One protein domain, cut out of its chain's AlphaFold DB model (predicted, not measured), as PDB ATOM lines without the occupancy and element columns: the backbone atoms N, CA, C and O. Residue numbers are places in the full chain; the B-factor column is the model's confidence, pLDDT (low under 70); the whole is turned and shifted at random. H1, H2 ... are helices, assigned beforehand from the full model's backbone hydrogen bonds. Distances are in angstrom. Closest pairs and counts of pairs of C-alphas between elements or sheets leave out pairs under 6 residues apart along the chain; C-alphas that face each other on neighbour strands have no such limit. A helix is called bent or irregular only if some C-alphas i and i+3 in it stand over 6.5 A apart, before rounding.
ATOM      1  N   MET A   1     192.951 176.996 120.288       47.22
ATOM      2  CA  MET A   1     193.007 175.811 121.181       47.22
ATOM      3  C   MET A   1     193.100 176.162 122.679       47.22
ATOM      4  O   MET A   1     192.567 175.411 123.480       47.22
ATOM      5  N   GLY A   2     193.686 177.303 123.086       59.50
ATOM      6  CA  GLY A   2     193.874 177.653 124.514       59.50
ATOM      7  C   GLY A   2     192.639 178.126 125.310       59.50
ATOM      8  O   GLY A   2     192.612 177.987 126.531       59.50
ATOM      9  N   THR A   3     191.592 178.643 124.660       59.12
ATOM     10  CA  THR A   3     190.393 179.191 125.335       59.12
ATOM     11  C   THR A   3     189.490 178.107 125.929       59.12
ATOM     12  O   THR A   3     188.924 178.274 127.010       59.12
ATOM     13  N   MET A   4     189.396 176.954 125.261       58.69
ATOM     14  CA  MET A   4     188.562 175.836 125.707       58.69
ATOM     15  C   MET A   4     189.129 175.168 126.970       58.69
ATOM     16  O   MET A   4     188.367 174.803 127.867       58.69
ATOM     17  N   THR A   5     190.460 175.069 127.070       67.50
ATOM     18  CA  THR A   5     191.164 174.509 128.231       67.50
ATOM     19  C   THR A   5     191.000 175.401 129.460       67.50
ATOM     20  O   THR A   5     190.553 174.915 130.497       67.50
ATOM     21  N   LYS A   6     191.233 176.718 129.331       70.12
ATOM     22  CA  LYS A   6     191.052 177.681 130.437       70.12
ATOM     23  C   LYS A   6     189.629 177.659 130.997       70.12
ATOM     24  O   LYS A   6     189.437 177.622 132.208       70.12
ATOM     25  N   ARG A   7     188.623 177.582 130.120       67.94
ATOM     26  CA  ARG A   7     187.211 177.524 130.521       67.94
ATOM     27  C   ARG A   7     186.874 176.296 131.370       67.94
ATOM     28  O   ARG A   7     186.161 176.426 132.361       67.94
ATOM     29  N   ARG A   8     187.365 175.111 130.993       73.19
ATOM     30  CA  ARG A   8     187.150 173.883 131.780       73.19
ATOM     31  C   ARG A   8     187.840 173.969 133.140       73.19
ATOM     32  O   ARG A   8     187.247 173.584 134.142       73.19
ATOM     33  N   THR A   9     189.047 174.529 133.182       79.31
ATOM     34  CA  THR A   9     189.790 174.730 134.429       79.31
ATOM     35  C   THR A   9     189.088 175.712 135.369       79.31
ATOM     36  O   THR A   9     188.998 175.437 136.564       79.31
ATOM     37  N   HIS A  10     188.532 176.814 134.857       85.62
ATOM     38  CA  HIS A  10     187.777 177.772 135.675       85.62
ATOM     39  C   HIS A  10     186.485 177.173 136.224       85.62
ATOM     40  O   HIS A  10     186.203 177.350 137.404       85.62
ATOM     41  N   ALA A  11     185.753 176.401 135.413       81.62
ATOM     42  CA  ALA A  11     184.555 175.700 135.874       81.62
ATOM     43  C   ALA A  11     184.867 174.647 136.950       81.62
ATOM     44  O   ALA A  11     184.114 174.514 137.909       81.62
ATOM     45  N   GLY A  12     185.999 173.943 136.838       81.12
ATOM     46  CA  GLY A  12     186.460 173.026 137.885       81.12
ATOM     47  C   GLY A  12     186.794 173.745 139.197       81.12
ATOM     48  O   GLY A  12     186.406 173.285 140.265       81.12
ATOM     49  N   LYS A  13     187.453 174.910 139.128       87.56
ATOM     50  CA  LYS A  13     187.739 175.743 140.312       87.56
ATOM     51  C   LYS A  13     186.467 176.319 140.937       87.56
ATOM     52  O   LYS A  13     186.357 176.359 142.157       87.56
ATOM     53  N   ALA A  14     185.511 176.733 140.109       85.94
ATOM     54  CA  ALA A  14     184.201 177.198 140.549       85.94
ATOM     55  C   ALA A  14     183.417 176.087 141.260       85.94
ATOM     56  O   ALA A  14     182.876 176.316 142.337       85.94
ATOM     57  N   LEU A  15     183.424 174.870 140.705       87.38
ATOM     58  CA  LEU A  15     182.831 173.704 141.354       87.38
ATOM     59  C   LEU A  15     183.496 173.423 142.706       87.38
ATOM     60  O   LEU A  15     182.797 173.286 143.702       87.38
ATOM     61  N   ALA A  16     184.830 173.388 142.760       87.38
ATOM     62  CA  ALA A  16     185.552 173.151 144.007       87.38
ATOM     63  C   ALA A  16     185.198 174.193 145.083       87.38
ATOM     64  O   ALA A  16     184.946 173.826 146.225       87.38
ATOM     65  N   ALA A  17     185.110 175.474 144.710       86.69
ATOM     66  CA  ALA A  17     184.686 176.535 145.619       86.69
ATOM     67  C   ALA A  17     183.227 176.367 146.081       86.69
ATOM     68  O   ALA A  17     182.925 176.631 147.243       86.69
ATOM     69  N   ALA A  18     182.335 175.902 145.203       83.75
ATOM     70  CA  ALA A  18     180.936 175.663 145.549       83.75
ATOM     71  C   ALA A  18     180.731 174.467 146.494       83.75
ATOM     72  O   ALA A  18     179.784 174.451 147.275       83.75
ATOM     73  N   LEU A  19     181.627 173.477 146.447       85.69
ATOM     74  CA  LEU A  19     181.553 172.267 147.270       85.69
ATOM     75  C   LEU A  19     182.106 172.443 148.692       85.69
ATOM     76  O   LEU A  19     181.872 171.581 149.533       85.69
ATOM     77  N   VAL A  20     182.774 173.560 149.003       85.88
ATOM     78  CA  VAL A  20     183.348 173.802 150.342       85.88
ATOM     79  C   VAL A  20     182.284 173.731 151.439       85.88
ATOM     80  O   VAL A  20     182.490 173.066 152.451       85.88
ATOM     81  N   ILE A  21     181.145 174.397 151.239       80.38
ATOM     82  CA  ILE A  21     180.073 174.461 152.242       80.38
ATOM     83  C   ILE A  21     179.383 173.101 152.415       80.38
ATOM     84  O   ILE A  21     179.245 172.669 153.564       80.38
ATOM     85  N   PRO A  22     179.012 172.381 151.336       79.88
ATOM     86  CA  PRO A  22     178.484 171.031 151.465       79.88
ATOM     87  C   PRO A  22     179.429 170.067 152.170       79.88
ATOM     88  O   PRO A  22     179.023 169.436 153.140       79.88
ATOM     89  N   CYS A  23     180.704 170.025 151.774       80.56
ATOM     90  CA  CYS A  23     181.676 169.136 152.402       80.56
ATOM     91  C   CYS A  23     181.904 169.473 153.883       80.56
ATOM     92  O   CYS A  23     182.012 168.566 154.703       80.56
ATOM     93  N   ALA A  24     181.952 170.758 154.247       79.44
ATOM     94  CA  ALA A  24     182.076 171.167 155.646       79.44
ATOM     95  C   ALA A  24     180.841 170.776 156.475       79.44
ATOM     96  O   ALA A  24     180.977 170.353 157.620       79.44
ATOM     97  N   SER A  25     179.647 170.886 155.888       76.75
ATOM     98  CA  SER A  25     178.387 170.529 156.547       76.75
ATOM     99  C   SER A  25     178.260 169.018 156.749       76.75
ATOM    100  O   SER A  25     177.866 168.579 157.826       76.75
ATOM    101  N   GLU A  26     178.643 168.219 155.750       76.69
ATOM    102  CA  GLU A  26     178.701 166.757 155.858       76.69
ATOM    103  C   GLU A  26     179.740 166.306 156.886       76.69
ATOM    104  O   GLU A  26     179.442 165.460 157.725       76.69
ATOM    105  N   ALA A  27     180.940 166.896 156.872       80.25
ATOM    106  CA  ALA A  27     181.970 166.590 157.859       80.25
ATOM    107  C   ALA A  27     181.494 166.913 159.282       80.25
ATOM    108  O   ALA A  27     181.674 166.100 160.184       80.25
ATOM    109  N   TRP A  28     180.843 168.065 159.477       81.44
ATOM    110  CA  TRP A  28     180.252 168.422 160.764       81.44
ATOM    111  C   TRP A  28     179.196 167.402 161.200       81.44
ATOM    112  O   TRP A  28     179.304 166.875 162.302       81.44
ATOM    113  N   LEU A  29     178.252 167.054 160.316       76.44
ATOM    114  CA  LEU A  29     177.211 166.061 160.588       76.44
ATOM    115  C   LEU A  29     177.819 164.718 161.014       76.44
ATOM    116  O   LEU A  29     177.435 164.181 162.043       76.44
ATOM    117  N   LEU A  30     178.803 164.206 160.272       75.62
ATOM    118  CA  LEU A  30     179.487 162.951 160.602       75.62
ATOM    119  C   LEU A  30     180.216 163.010 161.951       75.62
ATOM    120  O   LEU A  30     180.350 161.989 162.619       75.62
ATOM    121  N   CYS A  31     180.700 164.186 162.356       77.25
ATOM    122  CA  CYS A  31     181.370 164.368 163.640       77.25
ATOM    123  C   CYS A  31     180.407 164.562 164.818       77.25
ATOM    124  O   CYS A  31     180.801 164.291 165.951       77.25
ATOM    125  N   THR A  32     179.192 165.066 164.587       79.00
ATOM    126  CA  THR A  32     178.251 165.422 165.663       79.00
ATOM    127  C   THR A  32     177.028 164.522 165.757       79.00
ATOM    128  O   THR A  32     176.276 164.650 166.720       79.00
ATOM    129  N   TYR A  33     176.779 163.663 164.769       75.12
ATOM    130  CA  TYR A  33     175.621 162.776 164.778       75.12
ATOM    131  C   TYR A  33     175.796 161.667 165.812       75.12
ATOM    132  O   TYR A  33     176.799 160.950 165.800       75.12
ATOM    133  N   ASP A  34     174.806 161.516 166.690       76.44
ATOM    134  CA  ASP A  34     174.728 160.349 167.557       76.44
ATOM    135  C   ASP A  34     174.146 159.186 166.753       76.44
ATOM    136  O   ASP A  34     173.011 159.233 166.284       76.44
ATOM    137  N   TYR A  35     174.952 158.146 166.560       74.75
ATOM    138  CA  TYR A  35     174.547 156.946 165.830       74.75
ATOM    139  C   TYR A  35     173.662 156.017 166.666       74.75
ATOM    140  O   TYR A  35     173.289 154.943 166.190       74.75
ATOM    141  N   PHE A  36     173.336 156.401 167.900       78.38
ATOM    142  CA  PHE A  36     172.468 155.651 168.789       78.38
ATOM    143  C   PHE A  36     171.256 156.486 169.196       78.38
ATOM    144  O   PHE A  36     171.343 157.657 169.560       78.38
ATOM    145  N   SER A  37     170.098 155.844 169.153       75.62
ATOM    146  CA  SER A  37     168.851 156.374 169.686       75.62
ATOM    147  C   SER A  37     168.914 156.455 171.217       75.62
ATOM    148  O   SER A  37     169.728 155.793 171.862       75.62
ATOM    149  N   ALA A  38     167.996 157.204 171.834       77.38
ATOM    150  CA  ALA A  38     167.914 157.315 173.298       77.38
ATOM    151  C   ALA A  38     167.694 155.964 174.021       77.38
ATOM    152  O   ALA A  38     167.965 155.853 175.215       77.38
ATOM    153  N   ASP A  39     167.212 154.940 173.310       83.69
ATOM    154  CA  ASP A  39     167.038 153.566 173.797       83.69
ATOM    155  C   ASP A  39     168.267 152.659 173.557       83.69
ATOM    156  O   ASP A  39     168.232 151.470 173.872       83.69
ATOM    157  N   GLY A  40     169.361 153.209 173.017       77.69
ATOM    158  CA  GLY A  40     170.604 152.497 172.721       77.69
ATOM    159  C   GLY A  40     170.576 151.674 171.431       77.69
ATOM    160  O   GLY A  40     171.553 150.985 171.132       77.69
ATOM    161  N   THR A  41     169.490 151.725 170.655       82.69
ATOM    162  CA  THR A  41     169.438 151.065 169.346       82.69
ATOM    163  C   THR A  41     170.197 151.876 168.288       82.69
ATOM    164  O   THR A  41     170.169 153.108 168.334       82.69
ATOM    165  N   PRO A  42     170.884 151.229 167.324       74.19
ATOM    166  CA  PRO A  42     171.545 151.943 166.238       74.19
ATOM    167  C   PRO A  42     170.535 152.736 165.409       74.19
ATOM    168  O   PRO A  42     169.573 152.170 164.879       74.19
ATOM    169  N   ASP A  43     170.774 154.035 165.261       69.94
ATOM    170  CA  ASP A  43     170.022 154.867 164.336       69.94
ATOM    171  C   ASP A  43     170.536 154.635 162.908       69.94
ATOM    172  O   ASP A  43     171.502 155.229 162.420       69.94
ATOM    173  N   ASN A  44     169.875 153.700 162.231       65.56
ATOM    174  CA  ASN A  44     170.234 153.261 160.887       65.56
ATOM    175  C   ASN A  44     169.758 154.218 159.785       65.56
ATOM    176  O   ASN A  44     170.042 153.970 158.609       65.56
ATOM    177  N   ALA A  45     169.042 155.297 160.120       67.38
ATOM    178  CA  ALA A  45     168.480 156.194 159.117       67.38
ATOM    179  C   ALA A  45     169.578 156.853 158.275       67.38
ATOM    180  O   ALA A  45     169.486 156.875 157.043       67.38
ATOM    181  N   LEU A  46     170.650 157.327 158.917       63.59
ATOM    182  CA  LEU A  46     171.751 158.001 158.230       63.59
ATOM    183  C   LEU A  46     172.644 157.006 157.472       63.59
ATOM    184  O   LEU A  46     172.954 157.205 156.301       63.59
ATOM    185  N   ILE A  47     172.993 155.882 158.104       63.53
ATOM    186  CA  ILE A  47     173.869 154.855 157.517       63.53
ATOM    187  C   ILE A  47     173.250 154.252 156.247       63.53
ATOM    188  O   ILE A  47     173.948 154.058 155.252       63.53
ATOM    189  N   HIS A  48     171.936 154.004 156.241       64.56
ATOM    190  CA  HIS A  48     171.241 153.464 155.069       64.56
ATOM    191  C   HIS A  48     171.062 154.503 153.956       64.56
ATOM    192  O   HIS A  48     170.931 154.137 152.786       64.56
ATOM    193  N   SER A  49     171.064 155.792 154.296       67.44
ATOM    194  CA  SER A  49     170.904 156.876 153.329       67.44
ATOM    195  C   SER A  49     172.231 157.385 152.758       67.44
ATOM    196  O   SER A  49     172.213 157.966 151.674       67.44
ATOM    197  N   LEU A  50     173.385 157.092 153.376       69.94
ATOM    198  CA  LEU A  50     174.715 157.486 152.879       69.94
ATOM    199  C   LEU A  50     174.970 157.130 151.399       69.94
ATOM    200  O   LEU A  50     175.394 158.019 150.652       69.94
ATOM    201  N   PRO A  51     174.687 155.902 150.908       71.50
ATOM    202  CA  PRO A  51     174.879 155.585 149.491       71.50
ATOM    203  C   PRO A  51     174.000 156.445 148.576       71.50
ATOM    204  O   PRO A  51     174.442 156.896 147.519       71.50
ATOM    205  N   PHE A  52     172.760 156.708 148.995       69.50
ATOM    206  CA  PHE A  52     171.832 157.556 148.255       69.50
ATOM    207  C   PHE A  52     172.298 159.019 148.242       69.50
ATOM    208  O   PHE A  52     172.282 159.651 147.186       69.50
ATOM    209  N   MET A  53     172.791 159.537 149.372       68.12
ATOM    210  CA  MET A  53     173.360 160.884 149.456       68.12
ATOM    211  C   MET A  53     174.589 161.036 148.556       68.12
ATOM    212  O   MET A  53     174.686 162.027 147.838       68.12
ATOM    213  N   ALA A  54     175.474 160.036 148.501       70.81
ATOM    214  CA  ALA A  54     176.649 160.058 147.627       70.81
ATOM    215  C   ALA A  54     176.274 160.099 146.131       70.81
ATOM    216  O   ALA A  54     176.862 160.862 145.354       70.81
ATOM    217  N   ILE A  55     175.272 159.316 145.714       74.50
ATOM    218  CA  ILE A  55     174.752 159.343 144.337       74.50
ATOM    219  C   ILE A  55     174.136 160.713 144.036       74.50
ATOM    220  O   ILE A  55     174.448 161.322 143.011       74.50
ATOM    221  N   PHE A  56     173.298 161.222 144.938       72.38
ATOM    222  CA  PHE A  56     172.642 162.515 144.780       72.38
ATOM    223  C   PHE A  56     173.655 163.669 144.690       72.38
ATOM    224  O   PHE A  56     173.576 164.488 143.774       72.38
ATOM    225  N   ALA A  57     174.668 163.683 145.560       72.88
ATOM    226  CA  ALA A  57     175.761 164.652 145.541       72.88
ATOM    227  C   ALA A  57     176.577 164.585 144.239       72.88
ATOM    228  O   ALA A  57     176.945 165.622 143.681       72.88
ATOM    229  N   SER A  58     176.812 163.382 143.708       75.69
ATOM    230  CA  SER A  58     177.504 163.189 142.426       75.69
ATOM    231  C   SER A  58     176.706 163.778 141.259       75.69
ATOM    232  O   SER A  58     177.256 164.504 140.428       75.69
ATOM    233  N   VAL A  59     175.393 163.527 141.217       78.31
ATOM    234  CA  VAL A  59     174.499 164.098 140.197       78.31
ATOM    235  C   VAL A  59     174.463 165.621 140.304       78.31
ATOM    236  O   VAL A  59     174.663 166.305 139.297       78.31
ATOM    237  N   LEU A  60     174.287 166.166 141.512       77.19
ATOM    238  CA  LEU A  60     174.304 167.612 141.742       77.19
ATOM    239  C   LEU A  60     175.638 168.246 141.334       77.19
ATOM    240  O   LEU A  60     175.639 169.302 140.707       77.19
ATOM    241  N   SER A  61     176.765 167.588 141.606       79.44
ATOM    242  CA  SER A  61     178.095 168.065 141.213       79.44
ATOM    243  C   SER A  61     178.262 168.119 139.693       79.44
ATOM    244  O   SER A  61     178.787 169.097 139.159       79.44
ATOM    245  N   CYS A  62     177.767 167.108 138.971       83.38
ATOM    246  CA  CYS A  62     177.751 167.104 137.507       83.38
ATOM    247  C   CYS A  62     176.889 168.243 136.944       83.38
ATOM    248  O   CYS A  62     177.324 168.960 136.039       83.38
ATOM    249  N   VAL A  63     175.690 168.450 137.498       83.56
ATOM    250  CA  VAL A  63     174.794 169.546 137.098       83.56
ATOM    251  C   VAL A  63     175.434 170.905 137.388       83.56
ATOM    252  O   VAL A  63     175.453 171.769 136.511       83.56
ATOM    253  N   ALA A  64     176.030 171.082 138.568       83.44
ATOM    254  CA  ALA A  64     176.739 172.298 138.948       83.44
ATOM    255  C   ALA A  64     177.916 172.579 138.004       83.44
ATOM    256  O   ALA A  64     178.076 173.708 137.544       83.44
ATOM    257  N   LEU A  65     178.696 171.560 137.629       85.00
ATOM    258  CA  LEU A  65     179.790 171.708 136.670       85.00
ATOM    259  C   LEU A  65     179.290 172.193 135.303       85.00
ATOM    260  O   LEU A  65     179.893 173.091 134.714       85.00
ATOM    261  N   ILE A  66     178.190 171.628 134.799       86.69
ATOM    262  CA  ILE A  66     177.563 172.061 133.540       86.69
ATOM    263  C   ILE A  66     177.051 173.503 133.671       86.69
ATOM    264  O   ILE A  66     177.300 174.324 132.782       86.69
ATOM    265  N   GLY A  67     176.400 173.832 134.788       85.50
ATOM    266  CA  GLY A  67     175.910 175.173 135.101       85.50
ATOM    267  C   GLY A  67     177.033 176.209 135.122       85.50
ATOM    268  O   GLY A  67     176.958 177.214 134.417       85.50
ATOM    269  N   PHE A  68     178.125 175.931 135.834       88.75
ATOM    270  CA  PHE A  68     179.311 176.783 135.850       88.75
ATOM    271  C   PHE A  68     179.935 176.889 134.461       88.75
ATOM    272  O   PHE A  68     180.206 177.989 133.988       88.75
ATOM    273  N   GLN A  69     180.064 175.797 133.712       86.62
ATOM    274  CA  GLN A  69     180.529 175.884 132.331       86.62
ATOM    275  C   GLN A  69     179.654 176.810 131.470       86.62
ATOM    276  O   GLN A  69     180.203 177.580 130.669       86.62
ATOM    277  N   ALA A  70     178.327 176.733 131.584       86.69
ATOM    278  CA  ALA A  70     177.392 177.590 130.858       86.69
ATOM    279  C   ALA A  70     177.514 179.056 131.298       86.69
ATOM    280  O   ALA A  70     177.691 179.935 130.453       86.69
ATOM    281  N   PHE A  71     177.551 179.309 132.606       89.69
ATOM    282  CA  PHE A  71     177.761 180.636 133.177       89.69
ATOM    283  C   PHE A  71     179.085 181.260 132.722       89.69
ATOM    284  O   PHE A  71     179.149 182.439 132.391       89.69
ATOM    285  N   GLY A  72     180.140 180.454 132.596       84.12
ATOM    286  CA  GLY A  72     181.431 180.909 132.097       84.12
ATOM    287  C   GLY A  72     181.365 181.355 130.636       84.12
ATOM    288  O   GLY A  72     181.980 182.356 130.286       84.12
ATOM    289  N   LYS A  73     180.582 180.671 129.781       85.81
ATOM    290  CA  LYS A  73     180.334 181.145 128.400       85.81
ATOM    291  C   LYS A  73     179.582 182.465 128.400       85.81
ATOM    292  O   LYS A  73     179.941 183.359 127.647       85.81
ATOM    293  N   TYR A  74     178.548 182.560 129.233       87.56
ATOM    294  CA  TYR A  74     177.746 183.768 129.350       87.56
ATOM    295  C   TYR A  74     178.616 184.970 129.734       87.56
ATOM    296  O   TYR A  74     178.597 185.976 129.036       87.56
ATOM    297  N   LEU A  75     179.454 184.831 130.767       86.62
ATOM    298  CA  LEU A  75     180.375 185.890 131.184       86.62
ATOM    299  C   LEU A  75     181.379 186.259 130.089       86.62
ATOM    300  O   LEU A  75     181.648 187.441 129.902       86.62
ATOM    301  N   LEU A  76     181.903 185.274 129.348       83.44
ATOM    302  CA  LEU A  76     182.819 185.524 128.231       83.44
ATOM    303  C   LEU A  76     182.171 186.328 127.095       83.44
ATOM    304  O   LEU A  76     182.867 187.129 126.483       83.44
ATOM    305  N   GLY A  77     180.865 186.174 126.866       81.94
ATOM    306  CA  GLY A  77     180.122 186.937 125.859       81.94
ATOM    307  C   GLY A  77     179.740 188.363 126.276       81.94
ATOM    308  O   GLY A  77     179.253 189.125 125.447       81.94
ATOM    309  N   GLN A  78     179.936 188.752 127.540       82.06
ATOM    310  CA  GLN A  78     179.613 190.106 128.003       82.06
ATOM    311  C   GLN A  78     180.788 191.061 127.826       82.06
ATOM    312  O   GLN A  78     181.908 190.721 128.184       82.06
ATOM    313  N   SER A  79     180.553 192.290 127.374       75.69
ATOM    314  CA  SER A  79     181.597 193.325 127.303       75.69
ATOM    315  C   SER A  79     182.089 193.753 128.693       75.69
ATOM    316  O   SER A  79     183.292 193.866 128.909       75.69
ATOM    317  N   ALA A  80     181.179 193.885 129.664       78.50
ATOM    318  CA  ALA A  80     181.480 194.263 131.047       78.50
ATOM    319  C   ALA A  80     180.655 193.424 132.049       78.50
ATOM    320  O   ALA A  80     179.520 193.784 132.365       78.50
ATOM    321  N   PRO A  81     181.182 192.285 132.536       76.81
ATOM    322  CA  PRO A  81     180.449 191.409 133.439       76.81
ATOM    323  C   PRO A  81     180.285 192.042 134.823       76.81
ATOM    324  O   PRO A  81     181.261 192.282 135.534       76.81
ATOM    325  N   SER A  82     179.033 192.270 135.217       87.50
ATOM    326  CA  SER A  82     178.677 192.846 136.515       87.50
ATOM    327  C   SER A  82     178.794 191.824 137.649       87.50
ATOM    328  O   SER A  82     178.541 190.632 137.462       87.50
ATOM    329  N   ILE A  83     179.076 192.309 138.859       84.56
ATOM    330  CA  ILE A  83     179.003 191.514 140.094       84.56
ATOM    331  C   ILE A  83     177.576 191.023 140.404       84.56
ATOM    332  O   ILE A  83     177.396 190.076 141.164       84.56
ATOM    333  N   ALA A  84     176.548 191.603 139.776       89.38
ATOM    334  CA  ALA A  84     175.177 191.105 139.880       89.38
ATOM    335  C   ALA A  84     174.990 189.742 139.185       89.38
ATOM    336  O   ALA A  84     174.195 188.918 139.635       89.38
ATOM    337  N   SER A  85     175.738 189.464 138.111       87.06
ATOM    338  CA  SER A  85     175.623 188.226 137.331       87.06
ATOM    339  C   SER A  85     175.847 186.939 138.143       87.06
ATOM    340  O   SER A  85     175.029 186.029 138.007       87.06
ATOM    341  N   PRO A  86     176.880 186.816 139.004       86.12
ATOM    342  CA  PRO A  86     177.044 185.630 139.849       86.12
ATOM    343  C   PRO A  86     175.927 185.461 140.886       86.12
ATOM    344  O   PRO A  86     175.553 184.327 141.168       86.12
ATOM    345  N   MET A  87     175.349 186.551 141.403       88.06
ATOM    346  CA  MET A  87     174.225 186.481 142.351       88.06
ATOM    347  C   MET A  87     172.951 185.978 141.677       88.06
ATOM    348  O   MET A  87     172.278 185.095 142.204       88.06
ATOM    349  N   VAL A  88     172.653 186.487 140.477       88.38
ATOM    350  CA  VAL A  88     171.525 186.008 139.667       88.38
ATOM    351  C   VAL A  88     171.716 184.539 139.304       88.38
ATOM    352  O   VAL A  88     170.785 183.752 139.447       88.38
ATOM    353  N   PHE A  89     172.923 184.141 138.895       89.56
ATOM    354  CA  PHE A  89     173.216 182.737 138.617       89.56
ATOM    355  C   PHE A  89     173.006 181.852 139.851       89.56
ATOM    356  O   PHE A  89     172.333 180.834 139.744       89.56
ATOM    357  N   ALA A  90     173.530 182.242 141.017       86.44
ATOM    358  CA  ALA A  90     173.369 181.472 142.249       86.44
ATOM    359  C   ALA A  90     171.896 181.357 142.672       86.44
ATOM    360  O   ALA A  90     171.456 180.279 143.066       86.44
ATOM    361  N   ALA A  91     171.117 182.434 142.527       85.81
ATOM    362  CA  ALA A  91     169.678 182.412 142.776       85.81
ATOM    363  C   ALA A  91     168.969 181.424 141.840       85.81
ATOM    364  O   ALA A  91     168.245 180.552 142.313       85.81
ATOM    365  N   LEU A  92     169.228 181.503 140.529       86.81
ATOM    366  CA  LEU A  92     168.635 180.610 139.530       86.81
ATOM    367  C   LEU A  92     169.060 179.150 139.718       86.81
ATOM    368  O   LEU A  92     168.237 178.256 139.551       86.81
ATOM    369  N   ALA A  93     170.317 178.901 140.086       84.44
ATOM    370  CA  ALA A  93     170.830 177.562 140.358       84.44
ATOM    371  C   ALA A  93     170.159 176.919 141.583       84.44
ATOM    372  O   ALA A  93     170.025 175.698 141.633       84.44
ATOM    373  N   ALA A  94     169.694 177.728 142.539       82.88
ATOM    374  CA  ALA A  94     168.998 177.259 143.731       82.88
ATOM    375  C   ALA A  94     167.488 177.034 143.523       82.88
ATOM    376  O   ALA A  94     166.881 176.332 144.324       82.88
ATOM    377  N   LEU A  95     166.864 177.589 142.472       81.44
ATOM    378  CA  LEU A  95     165.410 177.505 142.228       81.44
ATOM    379  C   LEU A  95     164.829 176.109 141.921       81.44
ATOM    380  O   LEU A  95     163.686 175.871 142.317       81.44
ATOM    381  N   PRO A  96     165.521 175.182 141.227       77.94
ATOM    382  CA  PRO A  96     164.910 173.915 140.824       77.94
ATOM    383  C   PRO A  96     164.419 173.061 141.995       77.94
ATOM    384  O   PRO A  96     163.419 172.364 141.862       77.94
ATOM    385  N   VAL A  97     165.083 173.130 143.150       71.50
ATOM    386  CA  VAL A  97     164.733 172.310 144.317       71.50
ATOM    387  C   VAL A  97     163.486 172.795 145.062       71.50
ATOM    388  O   VAL A  97     162.584 171.978 145.238       71.50
ATOM    389  N   PRO A  98     163.338 174.076 145.449       68.06
ATOM    390  CA  PRO A  98     162.074 174.557 145.994       68.06
ATOM    391  C   PRO A  98     160.937 174.454 144.972       68.06
ATOM    392  O   PRO A  98     159.815 174.169 145.370       68.06
ATOM    393  N   ALA A  99     161.204 174.604 143.666       72.31
ATOM    394  CA  ALA A  99     160.191 174.391 142.630       72.31
ATOM    395  C   ALA A  99     159.725 172.926 142.562       72.31
ATOM    396  O   ALA A  99     158.523 172.666 142.512       72.31
ATOM    397  N   TRP A 100     160.656 171.968 142.610       72.56
ATOM    398  CA  TRP A 100     160.328 170.542 142.667       72.56
ATOM    399  C   TRP A 100     159.601 170.173 143.961       72.56
ATOM    400  O   TRP A 100     158.602 169.463 143.903       72.56
ATOM    401  N   MET A 101     160.044 170.683 145.113       69.06
ATOM    402  CA  MET A 101     159.365 170.436 146.387       69.06
ATOM    403  C   MET A 101     157.961 171.040 146.396       69.06
ATOM    404  O   MET A 101     157.025 170.357 146.785       69.06
ATOM    405  N   PHE A 102     157.780 172.266 145.898       70.69
ATOM    406  CA  PHE A 102     156.458 172.877 145.755       70.69
ATOM    407  C   PHE A 102     155.542 172.043 144.845       70.69
ATOM    408  O   PHE A 102     154.389 171.786 145.187       70.69
ATOM    409  N   TRP A 103     156.064 171.559 143.714       74.44
ATOM    410  CA  TRP A 103     155.331 170.660 142.823       74.44
ATOM    411  C   TRP A 103     154.979 169.328 143.500       74.44
ATOM    412  O   TRP A 103     153.825 168.910 143.453       74.44
ATOM    413  N   ALA A 104     155.924 168.692 144.194       71.00
ATOM    414  CA  ALA A 104     155.691 167.445 144.921       71.00
ATOM    415  C   ALA A 104     154.635 167.615 146.028       71.00
ATOM    416  O   ALA A 104     153.762 166.765 146.188       71.00
ATOM    417  N   MET A 105     154.665 168.746 146.740       68.50
ATOM    418  CA  MET A 105     153.692 169.084 147.783       68.50
ATOM    419  C   MET A 105     152.289 169.333 147.233       68.50
ATOM    420  O   MET A 105     151.317 169.030 147.917       68.50
ATOM    421  N   SER A 106     152.157 169.837 146.002       72.06
ATOM    422  CA  SER A 106     150.842 170.064 145.379       72.06
ATOM    423  C   SER A 106     150.040 168.776 145.142       72.06
ATOM    424  O   SER A 106     148.827 168.834 144.961       72.06
ATOM    425  N   GLY A 107     150.701 167.614 145.176       72.62
ATOM    426  CA  GLY A 107     150.060 166.302 145.099       72.62
ATOM    427  C   GLY A 107     149.706 165.682 146.453       72.62
ATOM    428  O   GLY A 107     149.183 164.570 146.477       72.62
ATOM    429  N   TRP A 108     150.014 166.338 147.576       76.38
ATOM    430  CA  TRP A 108     149.779 165.800 148.919       76.38
ATOM    431  C   TRP A 108     148.503 166.383 149.524       76.38
ATOM    432  O   TRP A 108     148.343 167.595 149.607       76.38
ATOM    433  N   SER A 109     147.602 165.505 149.970       74.94
ATOM    434  CA  SER A 109     146.366 165.896 150.660       74.94
ATOM    435  C   SER A 109     146.620 166.427 152.074       74.94
ATOM    436  O   SER A 109     145.896 167.306 152.516       74.94
ATOM    437  N   ASP A 110     147.663 165.923 152.743       76.69
ATOM    438  CA  ASP A 110     148.161 166.405 154.037       76.69
ATOM    439  C   ASP A 110     149.698 166.349 154.035       76.69
ATOM    440  O   ASP A 110     150.289 165.297 154.307       76.69
ATOM    441  N   PRO A 111     150.390 167.437 153.660       68.94
ATOM    442  CA  PRO A 111     151.842 167.445 153.667       68.94
ATOM    443  C   PRO A 111     152.396 167.408 155.109       68.94
ATOM    444  O   PRO A 111     151.894 168.119 155.981       68.94
ATOM    445  N   PRO A 112     153.482 166.654 155.375       73.50
ATOM    446  CA  PRO A 112     154.209 166.677 156.635       73.50
ATOM    447  C   PRO A 112     154.593 168.110 157.043       73.50
ATOM    448  O   PRO A 112     155.089 168.869 156.197       73.50
ATOM    449  N   PRO A 113     154.473 168.471 158.334       63.72
ATOM    450  CA  PRO A 113     154.721 169.833 158.820       63.72
ATOM    451  C   PRO A 113     156.129 170.372 158.524       63.72
ATOM    452  O   PRO A 113     156.329 171.577 158.403       63.72
ATOM    453  N   SER A 114     157.122 169.488 158.389       72.38
ATOM    454  CA  SER A 114     158.527 169.846 158.159       72.38
ATOM    455  C   SER A 114     158.852 170.202 156.707       72.38
ATOM    456  O   SER A 114     159.924 170.738 156.437       72.38
ATOM    457  N   THR A 115     157.948 169.955 155.759       68.94
ATOM    458  CA  THR A 115     158.283 170.006 154.328       68.94
ATOM    459  C   THR A 115     158.676 171.411 153.853       68.94
ATOM    460  O   THR A 115     159.645 171.556 153.108       68.94
ATOM    461  N   GLY A 116     157.991 172.461 154.326       71.19
ATOM    462  CA  GLY A 116     158.338 173.849 153.991       71.19
ATOM    463  C   GLY A 116     159.669 174.301 154.604       71.19
ATOM    464  O   GLY A 116     160.456 174.977 153.943       71.19
ATOM    465  N   ALA A 117     159.957 173.868 155.836       70.62
ATOM    466  CA  ALA A 117     161.230 174.145 156.499       70.62
ATOM    467  C   ALA A 117     162.394 173.442 155.784       70.62
ATOM    468  O   ALA A 117     163.423 174.065 155.527       70.62
ATOM    469  N   THR A 118     162.201 172.186 155.373       71.38
ATOM    470  CA  THR A 118     163.170 171.435 154.568       71.38
ATOM    471  C   THR A 118     163.406 172.110 153.216       71.38
ATOM    472  O   THR A 118     164.555 172.293 152.822       71.38
ATOM    473  N   ALA A 119     162.350 172.557 152.527       72.44
ATOM    474  CA  ALA A 119     162.482 173.270 151.256       72.44
ATOM    475  C   ALA A 119     163.252 174.590 151.397       72.44
ATOM    476  O   ALA A 119     164.149 174.872 150.599       72.44
ATOM    477  N   GLY A 120     162.943 175.374 152.435       74.81
ATOM    478  CA  GLY A 120     163.656 176.610 152.746       74.81
ATOM    479  C   GLY A 120     165.129 176.362 153.064       74.81
ATOM    480  O   GLY A 120     165.995 177.039 152.512       74.81
ATOM    481  N   PHE A 121     165.424 175.354 153.888       77.75
ATOM    482  CA  PHE A 121     166.794 174.983 154.235       77.75
ATOM    483  C   PHE A 121     167.596 174.569 153.000       77.75
ATOM    484  O   PHE A 121     168.685 175.093 152.778       77.75
ATOM    485  N   VAL A 122     167.047 173.692 152.153       77.31
ATOM    486  CA  VAL A 122     167.740 173.226 150.943       77.31
ATOM    487  C   VAL A 122     167.942 174.364 149.939       77.31
ATOM    488  O   VAL A 122     169.013 174.463 149.344       77.31
ATOM    489  N   TRP A 123     166.966 175.265 149.779       80.00
ATOM    490  CA  TRP A 123     167.126 176.446 148.926       80.00
ATOM    491  C   TRP A 123     168.257 177.359 149.412       80.00
ATOM    492  O   TRP A 123     169.152 177.686 148.630       80.00
ATOM    493  N   VAL A 124     168.255 177.729 150.700       81.88
ATOM    494  CA  VAL A 124     169.318 178.558 151.294       81.88
ATOM    495  C   VAL A 124     170.666 177.860 151.154       81.88
ATOM    496  O   VAL A 124     171.636 178.479 150.727       81.88
ATOM    497  N   PHE A 125     170.727 176.564 151.444       82.31
ATOM    498  CA  PHE A 125     171.949 175.780 151.345       82.31
ATOM    499  C   PHE A 125     172.526 175.778 149.924       82.31
ATOM    500  O   PHE A 125     173.712 176.056 149.741       82.31
ATOM    501  N   LEU A 126     171.699 175.537 148.904       83.00
ATOM    502  CA  LEU A 126     172.124 175.567 147.502       83.00
ATOM    503  C   LEU A 126     172.533 176.966 147.052       83.00
ATOM    504  O   LEU A 126     173.524 177.109 146.335       83.00
ATOM    505  N   PHE A 127     171.805 177.997 147.486       85.19
ATOM    506  CA  PHE A 127     172.136 179.384 147.184       85.19
ATOM    507  C   PHE A 127     173.507 179.755 147.753       85.19
ATOM    508  O   PHE A 127     174.404 180.143 147.001       85.19
ATOM    509  N   VAL A 128     173.699 179.567 149.061       86.12
ATOM    510  CA  VAL A 128     174.946 179.915 149.753       86.12
ATOM    511  C   VAL A 128     176.112 179.082 149.212       86.12
ATOM    512  O   VAL A 128     177.196 179.624 149.026       86.12
ATOM    513  N   SER A 129     175.894 177.811 148.865       86.69
ATOM    514  CA  SER A 129     176.924 176.962 148.242       86.69
ATOM    515  C   SER A 129     177.278 177.407 146.818       86.69
ATOM    516  O   SER A 129     178.435 177.352 146.412       86.69
ATOM    517  N   SER A 130     176.316 177.907 146.042       86.31
ATOM    518  CA  SER A 130     176.549 178.317 144.647       86.31
ATOM    519  C   SER A 130     177.264 179.667 144.523       86.31
ATOM    520  O   SER A 130     177.968 179.901 143.536       86.31
ATOM    521  N   VAL A 131     177.112 180.552 145.514       89.25
ATOM    522  CA  VAL A 131     177.703 181.901 145.516       89.25
ATOM    523  C   VAL A 131     179.241 181.877 145.409       89.25
ATOM    524  O   VAL A 131     179.761 182.512 144.485       89.25
ATOM    525  N   PRO A 132     179.997 181.140 146.252       89.75
ATOM    526  CA  PRO A 132     181.453 181.045 146.143       89.75
ATOM    527  C   PRO A 132     181.926 180.552 144.774       89.75
ATOM    528  O   PRO A 132     182.885 181.094 144.219       89.75
ATOM    529  N   GLY A 133     181.238 179.563 144.194       87.81
ATOM    530  CA  GLY A 133     181.567 179.050 142.865       87.81
ATOM    531  C   GLY A 133     181.343 180.082 141.763       87.81
ATOM    532  O   GLY A 133     182.231 180.331 140.944       87.81
ATOM    533  N   ALA A 134     180.188 180.750 141.779       88.12
ATOM    534  CA  ALA A 134     179.842 181.770 140.793       88.12
ATOM    535  C   ALA A 134     180.798 182.974 140.859       88.12
ATOM    536  O   ALA A 134     181.277 183.445 139.824       88.12
ATOM    537  N   LEU A 135     181.130 183.428 142.072       90.88
ATOM    538  CA  LEU A 135     182.104 184.495 142.303       90.88
ATOM    539  C   LEU A 135     183.505 184.095 141.842       90.88
ATOM    540  O   LEU A 135     184.146 184.858 141.121       90.88
ATOM    541  N   THR A 136     183.962 182.890 142.190       90.00
ATOM    542  CA  THR A 136     185.266 182.368 141.750       90.00
ATOM    543  C   THR A 136     185.368 182.396 140.231       90.00
ATOM    544  O   THR A 136     186.368 182.849 139.674       90.00
ATOM    545  N   GLN A 137     184.313 181.972 139.539       88.44
ATOM    546  CA  GLN A 137     184.317 181.979 138.087       88.44
ATOM    547  C   GLN A 137     184.324 183.389 137.490       88.44
ATOM    548  O   GLN A 137     185.040 183.634 136.519       88.44
ATOM    549  N   TRP A 138     183.563 184.316 138.076       90.50
ATOM    550  CA  TRP A 138     183.559 185.722 137.674       90.50
ATOM    551  C   TRP A 138     184.942 186.367 137.841       90.50
ATOM    552  O   TRP A 138     185.450 186.968 136.895       90.50
ATOM    553  N   VAL A 139     185.600 186.153 138.986       90.25
ATOM    554  CA  VAL A 139     186.948 186.677 139.265       90.25
ATOM    555  C   VAL A 139     187.982 186.119 138.288       90.25
ATOM    556  O   VAL A 139     188.784 186.877 137.745       90.25
ATOM    557  N   LEU A 140     187.977 184.806 138.037       88.25
ATOM    558  CA  LEU A 140     188.962 184.174 137.155       88.25
ATOM    559  C   LEU A 140     188.828 184.651 135.704       88.25
ATOM    560  O   LEU A 140     189.835 184.935 135.058       88.25
ATOM    561  N   ILE A 141     187.596 184.796 135.211       86.44
ATOM    562  CA  ILE A 141     187.341 185.320 133.863       86.44
ATOM    563  C   ILE A 141     187.693 186.812 133.782       86.44
ATOM    564  O   ILE A 141     188.307 187.240 132.805       86.44
ATOM    565  N   GLY A 142     187.345 187.600 134.803       84.56
ATOM    566  CA  GLY A 142     187.706 189.017 134.876       84.56
ATOM    567  C   GLY A 142     189.221 189.229 134.861       84.56
ATOM    568  O   GLY A 142     189.723 190.048 134.092       84.56
ATOM    569  N   ARG A 143     189.963 188.434 135.638       84.81
ATOM    570  CA  ARG A 143     191.429 188.466 135.668       84.81
ATOM    571  C   ARG A 143     192.041 188.145 134.305       84.81
ATOM    572  O   ARG A 143     192.918 188.882 133.863       84.81
ATOM    573  N   ASP A 144     191.574 187.088 133.638       83.31
ATOM    574  CA  ASP A 144     192.097 186.687 132.325       83.31
ATOM    575  C   ASP A 144     191.941 187.809 131.282       83.31
ATOM    576  O   ASP A 144     192.840 188.036 130.470       83.31
ATOM    577  N   ARG A 145     190.834 188.558 131.333       78.94
ATOM    578  CA  ARG A 145     190.595 189.702 130.439       78.94
ATOM    579  C   ARG A 145     191.576 190.844 130.661       78.94
ATOM    580  O   ARG A 145     192.084 191.390 129.687       78.94
ATOM    581  N   ILE A 146     191.858 191.178 131.921       80.69
ATOM    582  CA  ILE A 146     192.825 192.228 132.271       80.69
ATOM    583  C   ILE A 146     194.215 191.851 131.754       80.69
ATOM    584  O   ILE A 146     194.878 192.674 131.129       80.69
ATOM    585  N   THR A 147     194.633 190.595 131.947       78.81
ATOM    586  CA  THR A 147     195.933 190.122 131.451       78.81
ATOM    587  C   THR A 147     196.010 190.129 129.925       78.81
ATOM    588  O   THR A 147     196.977 190.631 129.367       78.81
ATOM    589  N   SER A 148     194.964 189.673 129.229       77.06
ATOM    590  CA  SER A 148     194.948 189.664 127.761       77.06
ATOM    591  C   SER A 148     194.973 191.064 127.145       77.06
ATOM    592  O   SER A 148     195.599 191.236 126.099       77.06
TER     593      SER A 148
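Overview. This is residues 1 to 148 of the 157 residues of an uncharacterized protein of Lysobacter caseinilyticus (UniProt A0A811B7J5). Two helical arms spread like a V from a loose four-helix bundle: H1b and the beginning of H2 make one, H4 and the beginning of H5 the other. In the bundle H1a, H2, H3 and H5 run up and down, each against the one before it; residues 48 to 56 and 106 to 114 stick out. The printed part, 148 residues with five named helices, H1 to H5, and no named strand, is all helix. It is loose, with a radius of gyration of the C-alphas of 18.8 A and spans of 65 by 35 by 23 A.

Arrangement. H1, residues 2 to 32, one helix by its hydrogen bonds, is bent, with C-alphas 18 and 21 6.9 A apart, into H1a, residues 2 to 18, and H1b, residues 21 to 32. H2, residues 44 to 76, has a kink of 43 degrees near residue 51 and is only just irregular, with C-alphas 48 and 51 7.0 A apart. Its residues 61 to 72 touch H1a, closest at the C-alphas of Ala 11 and Phe 68, 5.4 A. H3, residues 84 to 94, touches the hub H5, residues 115 to 148, closest at the C-alphas of Pro 86 and Ala 134, 4.9 A. H4, residues 96 to 106, forms a hairpin with H5 at a shallow tilt of 20 degrees; their closest C-alphas, Pro 98 and Ala 119, are 5.4 A apart. H5 touches H1a, closest at the C-alphas of Ala 14 and Gly 133, 4.0 A. H2 and H4 are apart. Every O i to N i+4 pair is within hydrogen-bond range in H1a, H1b, H3 and H4, against 27 of 29 in H2 and 28 of 30 in H5.

Along the chain. H1a begins at C-alpha 2 (193.874, 177.653, 124.514). H2 measures 47.6 A and H5 49.4 A, ending at C-alpha 148 (194.948, 189.664, 127.761).

Size, cuts and confidence. The farthest C-alphas, Asp 39 and Ser 148, are 64.8 A apart. The printed part has no cut; the link from H1 to H2 is long. Low-confidence residues include 1 to 5 and 43 to 50.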